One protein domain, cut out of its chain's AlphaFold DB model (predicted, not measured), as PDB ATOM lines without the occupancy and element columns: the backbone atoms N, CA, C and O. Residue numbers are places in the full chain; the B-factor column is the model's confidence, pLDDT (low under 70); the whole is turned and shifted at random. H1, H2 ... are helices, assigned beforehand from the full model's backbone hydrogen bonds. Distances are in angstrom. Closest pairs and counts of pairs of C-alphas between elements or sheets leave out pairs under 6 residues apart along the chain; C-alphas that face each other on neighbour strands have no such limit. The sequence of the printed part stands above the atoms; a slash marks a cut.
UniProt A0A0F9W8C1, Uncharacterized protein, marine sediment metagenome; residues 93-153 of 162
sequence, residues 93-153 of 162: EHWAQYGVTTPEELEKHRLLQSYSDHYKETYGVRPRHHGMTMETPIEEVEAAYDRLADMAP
ATOM      1  N   GLU A  93     -21.141   0.279  60.903       94.00
ATOM      2  CA  GLU A  93     -22.457   0.815  60.532       94.00
ATOM      3  C   GLU A  93     -22.619   0.912  59.013       94.00
ATOM      4  O   GLU A  93     -23.721   0.721  58.494       94.00
ATOM      5  N   HIS A  94     -21.521   1.144  58.284       95.31
ATOM      6  CA  HIS A  94     -21.515   1.076  56.827       95.31
ATOM      7  C   HIS A  94     -21.968  -0.305  56.349       95.31
ATOM      8  O   HIS A  94     -22.870  -0.404  55.523       95.31
ATOM      9  N   TRP A  95     -21.387  -1.373  56.896       96.00
ATOM     10  CA  TRP A  95     -21.709  -2.749  56.513       96.00
ATOM     11  C   TRP A  95     -23.123  -3.153  56.927       96.00
ATOM     12  O   TRP A  95     -23.835  -3.790  56.144       96.00
ATOM     13  N   ALA A  96     -23.588  -2.685  58.085       95.31
ATOM     14  CA  ALA A  96     -24.953  -2.916  58.542       95.31
ATOM     15  C   ALA A  96     -26.006  -2.365  57.557       95.31
ATOM     16  O   ALA A  96     -27.049  -2.991  57.363       95.31
ATOM     17  N   GLN A  97     -25.728  -1.250  56.867       95.69
ATOM     18  CA  GLN A  97     -26.615  -0.713  55.817       95.69
ATOM     19  C   GLN A  97     -26.749  -1.649  54.605       95.69
ATOM     20  O   GLN A  97     -27.768  -1.614  53.916       95.69
ATOM     21  N   TYR A  98     -25.756  -2.512  54.366       91.25
ATOM     22  CA  TYR A  98     -25.785  -3.562  53.342       91.25
ATOM     23  C   TYR A  98     -26.311  -4.905  53.869       91.25
ATOM     24  O   TYR A  98     -26.283  -5.897  53.140       91.25
ATOM     25  N   GLY A  99     -26.794  -4.953  55.115       93.38
ATOM     26  CA  GLY A  99     -27.244  -6.187  55.760       93.38
ATOM     27  C   GLY A  99     -26.101  -7.127  56.150       93.38
ATOM     28  O   GLY A  99     -26.335  -8.320  56.298       93.38
ATOM     29  N   VAL A 100     -24.879  -6.609  56.285       96.00
ATOM     30  CA  VAL A 100     -23.693  -7.367  56.696       96.00
ATOM     31  C   VAL A 100     -23.390  -7.045  58.158       96.00
ATOM     32  O   VAL A 100     -23.067  -5.907  58.492       96.00
ATOM     33  N   THR A 101     -23.517  -8.040  59.034       95.94
ATOM     34  CA  THR A 101     -23.389  -7.890  60.498       95.94
ATOM     35  C   THR A 101     -22.412  -8.872  61.141       95.94
ATOM     36  O   THR A 101     -22.056  -8.713  62.308       95.94
ATOM     37  N   THR A 102     -21.932  -9.857  60.383       97.31
ATOM     38  CA  THR A 102     -20.960 -10.862  60.823       97.31
ATOM     39  C   THR A 102     -19.762 -10.956  59.865       97.31
ATOM     40  O   THR A 102     -19.873 -10.563  58.699       97.31
ATOM     41  N   PRO A 103     -18.609 -11.498  60.313       97.44
ATOM     42  CA  PRO A 103     -17.466 -11.767  59.435       97.44
ATOM     43  C   PRO A 103     -17.808 -12.675  58.250       97.44
ATOM     44  O   PRO A 103     -17.355 -12.418  57.139       97.44
ATOM     45  N   GLU A 104     -18.637 -13.701  58.470       97.25
ATOM     46  CA  GLU A 104     -19.098 -14.616  57.418       97.25
ATOM     47  C   GLU A 104     -19.876 -13.873  56.328       97.25
ATOM     48  O   GLU A 104     -19.620 -14.045  55.136       97.25
ATOM     49  N   GLU A 105     -20.809 -13.004  56.724       96.81
ATOM     50  CA  GLU A 105     -21.583 -12.196  55.780       96.81
ATOM     51  C   GLU A 105     -20.686 -11.238  54.994       96.81
ATOM     52  O   GLU A 105     -20.927 -11.022  53.805       96.81
ATOM     53  N   LEU A 106     -19.640 -10.688  55.619       96.94
ATOM     54  CA  LEU A 106     -18.684  -9.824  54.930       96.94
ATOM     55  C   LEU A 106     -17.829 -10.613  53.934       96.94
ATOM     56  O   LEU A 106     -17.688 -10.176  52.791       96.94
ATOM     57  N   GLU A 107     -17.307 -11.778  54.325       96.56
ATOM     58  CA  GLU A 107     -16.590 -12.671  53.410       96.56
ATOM     59  C   GLU A 107     -17.471 -13.017  52.211       96.56
ATOM     60  O   GLU A 107     -17.079 -12.825  51.063       96.56
ATOM     61  N   LYS A 108     -18.704 -13.452  52.466       95.62
ATOM     62  CA  LYS A 108     -19.653 -13.813  51.417       95.62
ATOM     63  C   LYS A 108     -19.986 -12.635  50.506       95.62
ATOM     64  O   LYS A 108     -20.037 -12.806  49.289       95.62
ATOM     65  N   HIS A 109     -20.166 -11.437  51.061       94.69
ATOM     66  CA  HIS A 109     -20.368 -10.223  50.271       94.69
ATOM     67  C   HIS A 109     -19.195  -9.985  49.310       94.69
ATOM     68  O   HIS A 109     -19.412  -9.716  48.127       94.69
ATOM     69  N   ARG A 110     -17.955 -10.131  49.795       94.00
ATOM     70  CA  ARG A 110     -16.738  -9.989  48.983       94.00
ATOM     71  C   ARG A 110     -16.625 -11.092  47.931       94.00
ATOM     72  O   ARG A 110     -16.422 -10.782  46.760       94.00
ATOM     73  N   LEU A 111     -16.835 -12.354  48.308       93.38
ATOM     74  CA  LEU A 111     -16.791 -13.499  47.393       93.38
ATOM     75  C   LEU A 111     -17.807 -13.370  46.257       93.38
ATOM     76  O   LEU A 111     -17.478 -13.653  45.110       93.38
ATOM     77  N   LEU A 112     -19.024 -12.896  46.533       92.69
ATOM     78  CA  LEU A 112     -20.033 -12.665  45.495       92.69
ATOM     79  C   LEU A 112     -19.614 -11.566  44.507       92.69
ATOM     80  O   LEU A 112     -19.886 -11.686  43.307       92.69
ATOM     81  N   GLN A 113     -18.946 -10.511  44.983       90.81
ATOM     82  CA  GLN A 113     -18.377  -9.479  44.112       90.81
ATOM     83  C   GLN A 113     -17.265 -10.063  43.235       90.81
ATOM     84  O   GLN A 113     -17.363  -9.967  42.009       90.81
ATOM     85  N   SER A 114     -16.289 -10.751  43.839       90.62
ATOM     86  CA  SER A 114     -15.188 -11.406  43.123       90.62
ATOM     87  C   SER A 114     -15.690 -12.439  42.115       90.62
ATOM     88  O   SER A 114     -15.247 -12.443  40.971       90.62
ATOM     89  N   TYR A 115     -16.676 -13.259  42.480       90.88
ATOM     90  CA  TYR A 115     -17.326 -14.199  41.568       90.88
ATOM     91  C   TYR A 115     -17.973 -13.481  40.387       90.88
ATOM     92  O   TYR A 115     -17.801 -13.879  39.240       90.88
ATOM     93  N   SER A 116     -18.711 -12.402  40.644       90.56
ATOM     94  CA  SER A 116     -19.345 -11.614  39.591       90.56
ATOM     95  C   SER A 116     -18.318 -10.975  38.648       90.56
ATOM     96  O   SER A 116     -18.587 -10.868  37.448       90.56
ATOM     97  N   ASP A 117     -17.179 -10.511  39.177       89.81
ATOM     98  CA  ASP A 117     -16.072  -9.934  38.402       89.81
ATOM     99  C   ASP A 117     -15.423 -10.996  37.520       89.81
ATOM    100  O   ASP A 117     -15.453 -10.866  36.294       89.81
ATOM    101  N   HIS A 118     -14.978 -12.090  38.130       87.94
ATOM    102  CA  HIS A 118     -14.356 -13.211  37.441       87.94
ATOM    103  C   HIS A 118     -15.306 -13.797  36.383       87.94
ATOM    104  O   HIS A 118     -14.922 -14.024  35.242       87.94
ATOM    105  N   TYR A 119     -16.602 -13.935  36.686       89.38
ATOM    106  CA  TYR A 119     -17.571 -14.492  35.739       89.38
ATOM    107  C   TYR A 119     -17.688 -13.607  34.492       89.38
ATOM    108  O   TYR A 119     -17.815 -14.108  33.374       89.38
ATOM    109  N   LYS A 120     -17.627 -12.279  34.659       89.00
ATOM    110  CA  LYS A 120     -17.616 -11.345  33.529       89.00
ATOM    111  C   LYS A 120     -16.333 -11.473  32.709       89.00
ATOM    112  O   LYS A 120     -16.415 -11.328  31.494       89.00
ATOM    113  N   GLU A 121     -15.190 -11.707  33.338       88.00
ATOM    114  CA  GLU A 121     -13.923 -11.923  32.631       88.00
ATOM    115  C   GLU A 121     -13.967 -13.213  31.807       88.00
ATOM    116  O   GLU A 121     -13.643 -13.187  30.623       88.00
ATOM    117  N   THR A 122     -14.481 -14.305  32.377       86.06
ATOM    118  CA  THR A 122     -14.587 -15.602  31.690       86.06
ATOM    119  C   THR A 122     -15.645 -15.611  30.580       86.06
ATOM    120  O   THR A 122     -15.405 -16.137  29.497       86.06
ATOM    121  N   TYR A 123     -16.834 -15.046  30.824       86.25
ATOM    122  CA  TYR A 123     -17.998 -15.183  29.929       86.25
ATOM    123  C   TYR A 123     -18.399 -13.888  29.202       86.25
ATOM    124  O   TYR A 123     -19.381 -13.870  28.458       86.25
ATOM    125  N   GLY A 124     -17.704 -12.774  29.439       88.06
ATOM    126  CA  GLY A 124     -17.993 -11.463  28.839       88.06
ATOM    127  C   GLY A 124     -19.239 -10.748  29.382       88.06
ATOM    128  O   GLY A 124     -19.503  -9.598  29.022       88.06
ATOM    129  N   VAL A 125     -20.021 -11.382  30.262       87.44
ATOM    130  CA  VAL A 125     -21.273 -10.840  30.819       87.44
ATOM    131  C   VAL A 125     -21.381 -11.113  32.311       87.44
ATOM    132  O   VAL A 125     -20.907 -12.125  32.795       87.44
ATOM    133  N   ARG A 126     -22.046 -10.225  33.058       85.12
ATOM    134  CA  ARG A 126     -22.323 -10.438  34.490       85.12
ATOM    135  C   ARG A 126     -23.427 -11.489  34.679       85.12
ATOM    136  O   ARG A 126     -24.384 -11.474  33.897       85.12
ATOM    137  N   PRO A 127     -23.384 -12.312  35.741       84.56
ATOM    138  CA  PRO A 127     -24.371 -13.363  35.995       84.56
ATOM    139  C   PRO A 127     -25.710 -12.795  36.516       84.56
ATOM    140  O   PRO A 127     -26.107 -13.022  37.653       84.56
ATOM    141  N   ARG A 128     -26.440 -12.036  35.684       74.81
ATOM    142  CA  ARG A 128     -27.706 -11.364  36.060       74.81
ATOM    143  C   ARG A 128     -28.923 -12.293  36.141       74.81
ATOM    144  O   ARG A 128     -29.956 -11.879  36.653       74.81
ATOM    145  N   HIS A 129     -28.834 -13.501  35.584       65.12
ATOM    146  CA  HIS A 129     -29.999 -14.358  35.316       65.12
ATOM    147  C   HIS A 129     -30.109 -15.578  36.246       65.12
ATOM    148  O   HIS A 129     -31.186 -16.149  36.345       65.12
ATOM    149  N   HIS A 130     -29.021 -15.945  36.932       62.06
ATOM    150  CA  HIS A 130     -28.924 -17.086  37.858       62.06
ATOM    151  C   HIS A 130     -27.803 -16.874  38.899       62.06
ATOM    152  O   HIS A 130     -27.135 -17.817  39.308       62.06
ATOM    153  N   GLY A 131     -27.529 -15.617  39.267       70.25
ATOM    154  CA  GLY A 131     -26.432 -15.289  40.176       70.25
ATOM    155  C   GLY A 131     -26.699 -15.775  41.597       70.25
ATOM    156  O   GLY A 131     -27.818 -15.659  42.094       70.25
ATOM    157  N   MET A 132     -25.658 -16.289  42.246       85.44
ATOM    158  CA  MET A 132     -25.654 -16.505  43.691       85.44
ATOM    159  C   MET A 132     -25.904 -15.178  44.412       85.44
ATOM    160  O   MET A 132     -25.545 -14.107  43.913       85.44
ATOM    161  N   THR A 133     -26.538 -15.242  45.577       88.50
ATOM    162  CA  THR A 133     -26.960 -14.065  46.342       88.50
ATOM    163  C   THR A 133     -26.497 -14.169  47.789       88.50
ATOM    164  O   THR A 133     -25.945 -15.183  48.220       88.50
ATOM    165  N   MET A 134     -26.784 -13.133  48.582       89.75
ATOM    166  CA  MET A 134     -26.593 -13.180  50.032       89.75
ATOM    167  C   MET A 134     -27.461 -14.240  50.736       89.75
ATOM    168  O   MET A 134     -27.264 -14.480  51.920       89.75
ATOM    169  N   GLU A 135     -28.372 -14.929  50.047       88.00
ATOM    170  CA  GLU A 135     -29.121 -16.070  50.595       88.00
ATOM    171  C   GLU A 135     -28.421 -17.416  50.328       88.00
ATOM    172  O   GLU A 135     -28.684 -18.395  51.019       88.00
ATOM    173  N   THR A 136     -27.494 -17.474  49.366       90.88
ATOM    174  CA  THR A 136     -26.748 -18.693  49.006       90.88
ATOM    175  C   THR A 136     -25.747 -19.066  50.107       90.88
ATOM    176  O   THR A 136     -24.989 -18.189  50.511       90.88
ATOM    177  N   PRO A 137     -25.694 -20.311  50.614       93.38
ATOM    178  CA  PRO A 137     -24.700 -20.723  51.614       93.38
ATOM    179  C   PRO A 137     -23.270 -20.374  51.186       93.38
ATOM    180  O   PRO A 137     -22.941 -20.502  50.005       93.38
ATOM    181  N   ILE A 138     -22.424 -19.917  52.116       93.75
ATOM    182  CA  ILE A 138     -21.078 -19.439  51.768       93.75
ATOM    183  C   ILE A 138     -20.242 -20.539  51.109       93.75
ATOM    184  O   ILE A 138     -19.550 -20.268  50.135       93.75
ATOM    185  N   GLU A 139     -20.398 -21.791  51.534       93.31
ATOM    186  CA  GLU A 139     -19.694 -22.944  50.969       93.31
ATOM    187  C   GLU A 139     -20.071 -23.193  49.502       93.31
ATOM    188  O   GLU A 139     -19.253 -23.645  48.702       93.31
ATOM    189  N   GLU A 140     -21.316 -22.894  49.120       93.38
ATOM    190  CA  GLU A 140     -21.756 -22.996  47.727       93.38
ATOM    191  C   GLU A 140     -21.157 -21.868  46.877       93.38
ATOM    192  O   GLU A 140     -20.779 -22.106  45.727       93.38
ATOM    193  N   VAL A 141     -21.007 -20.671  47.458       92.38
ATOM    194  CA  VAL A 141     -20.325 -19.539  46.816       92.38
ATOM    195  C   VAL A 141     -18.835 -19.824  46.635       92.38
ATOM    196  O   VAL A 141     -18.331 -19.645  45.526       92.38
ATOM    197  N   GLU A 142     -18.155 -20.325  47.671       91.38
ATOM    198  CA  GLU A 142     -16.754 -20.771  47.622       91.38
ATOM    199  C   GLU A 142     -16.572 -21.827  46.513       91.38
ATOM    200  O   GLU A 142     -15.794 -21.629  45.582       91.38
ATOM    201  N   ALA A 143     -17.384 -22.892  46.512       91.25
ATOM    202  CA  ALA A 143     -17.285 -23.958  45.512       91.25
ATOM    203  C   ALA A 143     -17.594 -23.492  44.077       91.25
ATOM    204  O   ALA A 143     -17.063 -24.025  43.100       91.25
ATOM    205  N   ALA A 144     -18.503 -22.532  43.904       88.88
ATOM    206  CA  ALA A 144     -18.775 -21.947  42.596       88.88
ATOM    207  C   ALA A 144     -17.630 -21.052  42.113       88.88
ATOM    208  O   ALA A 144     -17.323 -21.081  40.920       88.88
ATOM    209  N   TYR A 145     -16.997 -20.306  43.017       88.75
ATOM    210  CA  TYR A 145     -15.812 -19.516  42.709       88.75
ATOM    211  C   TYR A 145     -14.624 -20.402  42.319       88.75
ATOM    212  O   TYR A 145     -14.019 -20.156  41.279       88.75
ATOM    213  N   ASP A 146     -14.364 -21.485  43.055       88.62
ATOM    214  CA  ASP A 146     -13.289 -22.437  42.741       88.62
ATOM    215  C   ASP A 146     -13.465 -23.053  41.346       88.62
ATOM    216  O   ASP A 146     -12.552 -23.031  40.522       88.62
ATOM    217  N   ARG A 147     -14.682 -23.511  41.015       88.25
ATOM    218  CA  ARG A 147     -14.993 -24.030  39.669       88.25
ATOM    219  C   ARG A 147     -14.759 -22.996  38.571       88.25
ATOM    220  O   ARG A 147     -14.382 -23.360  37.463       88.25
ATOM    221  N   LEU A 148     -15.054 -21.728  38.846       85.75
ATOM    222  CA  LEU A 148     -14.853 -20.647  37.891       85.75
ATOM    223  C   LEU A 148     -13.363 -20.353  37.691       85.75
ATOM    224  O   LEU A 148     -12.935 -20.206  36.548       85.75
ATOM    225  N   ALA A 149     -12.581 -20.349  38.771       81.94
ATOM    226  CA  ALA A 149     -11.133 -20.195  38.721       81.94
ATOM    227  C   ALA A 149     -10.448 -21.338  37.949       81.94
ATOM    228  O   ALA A 149      -9.503 -21.085  37.208       81.94
ATOM    229  N   ASP A 150     -10.969 -22.565  38.046       82.81
ATOM    230  CA  ASP A 150     -10.504 -23.713  37.253       82.81
ATOM    231  C   ASP A 150     -10.880 -23.619  35.761       82.81
ATOM    232  O   ASP A 150     -10.246 -24.255  34.916       82.81
ATOM    233  N   MET A 151     -11.932 -22.861  35.426       72.75
ATOM    234  CA  MET A 151     -12.431 -22.676  34.057       72.75
ATOM    235  C   MET A 151     -11.805 -21.490  33.326       72.75
ATOM    236  O   MET A 151     -11.906 -21.429  32.098       72.75
ATOM    237  N   ALA A 152     -11.203 -20.539  34.043       59.97
ATOM    238  CA  ALA A 152     -10.469 -19.455  33.413       59.97
ATOM    239  C   ALA A 152      -9.400 -20.066  32.491       59.97
ATOM    240  O   ALA A 152      -8.609 -20.897  32.951       59.97
ATOM    241  N   PRO A 153      -9.395 -19.733  31.187       51.34
ATOM    242  CA  PRO A 153      -8.408 -20.289  30.282       51.34
ATOM    243  C   PRO A 153      -7.020 -19.940  30.818       51.34
ATOM    244  O   PRO A 153      -6.699 -18.768  31.006       51.34
TER     245      PRO A 153
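AT A GLANCE: This is residues 93 to 153 of the 162 residues of an uncharacterized protein of marine sediment metagenome (UniProt A0A0F9W8C1). What shape does the printed part have? Short H1 sits near the first end of the long helix H2, and the shorter H3 lies side by side with H2, both running the same way. The unnamed stretch 124 to 137 folds back from the end of H2 to the start of H3. What is it made of, and how large is it? The 61 printed residues, with three named helices in the order H1, H2, H3 and no named strand, are of the class all helix. The whole is only just compact, close to loose, with a radius of gyration of the C-alphas of 12.1 A, and elongated, spanning 39 by 20 by 16 A.

IN THESE COORDINATES: Where does the first helix lie? H1 is residues 93 to 97, 6.5 A from first to last C-alpha, and C-alpha 93 is at (-22.457, 0.815, 60.532). Which helices follow? H2 is residues 103 to 123, 29.7 A long, from C-alpha 103 at (-17.466, -11.767, 59.435). H3 is residues 138 to 151, 20.0 A long, ending with C-alpha 151 at (-12.431, -22.676, 34.057).

HOW THE PARTS SIT: How does H1 stand to the others? H1 and H2 are close but not clearly touching; their closest C-alphas, of Trp 95 and Leu 106, are 7.9 A apart. H1 and H3 are apart. How do H2 and H3 meet? They touch, closest at the C-alphas of Tyr 115 and Tyr 145, 5.6 A apart. They run the same way at a shallow tilt of 26 degrees. What do the backbones show? In H1, H2 and H3 every O i to N i+4 pair is within hydrogen-bond range.

THE WHOLE: How far does it reach? The two C-alphas farthest apart, of Glu 93 and Pro 153, are 39.5 A apart. Are there cuts or long links? The printed part has no cut; the link from H1 to H2 is tight and that from H2 to H3, 14 residues, is long. Where is confidence low? Residues 129 to 130 and 152 to 153 are under 70, and the mean pLDDT of the printed part is 88.2.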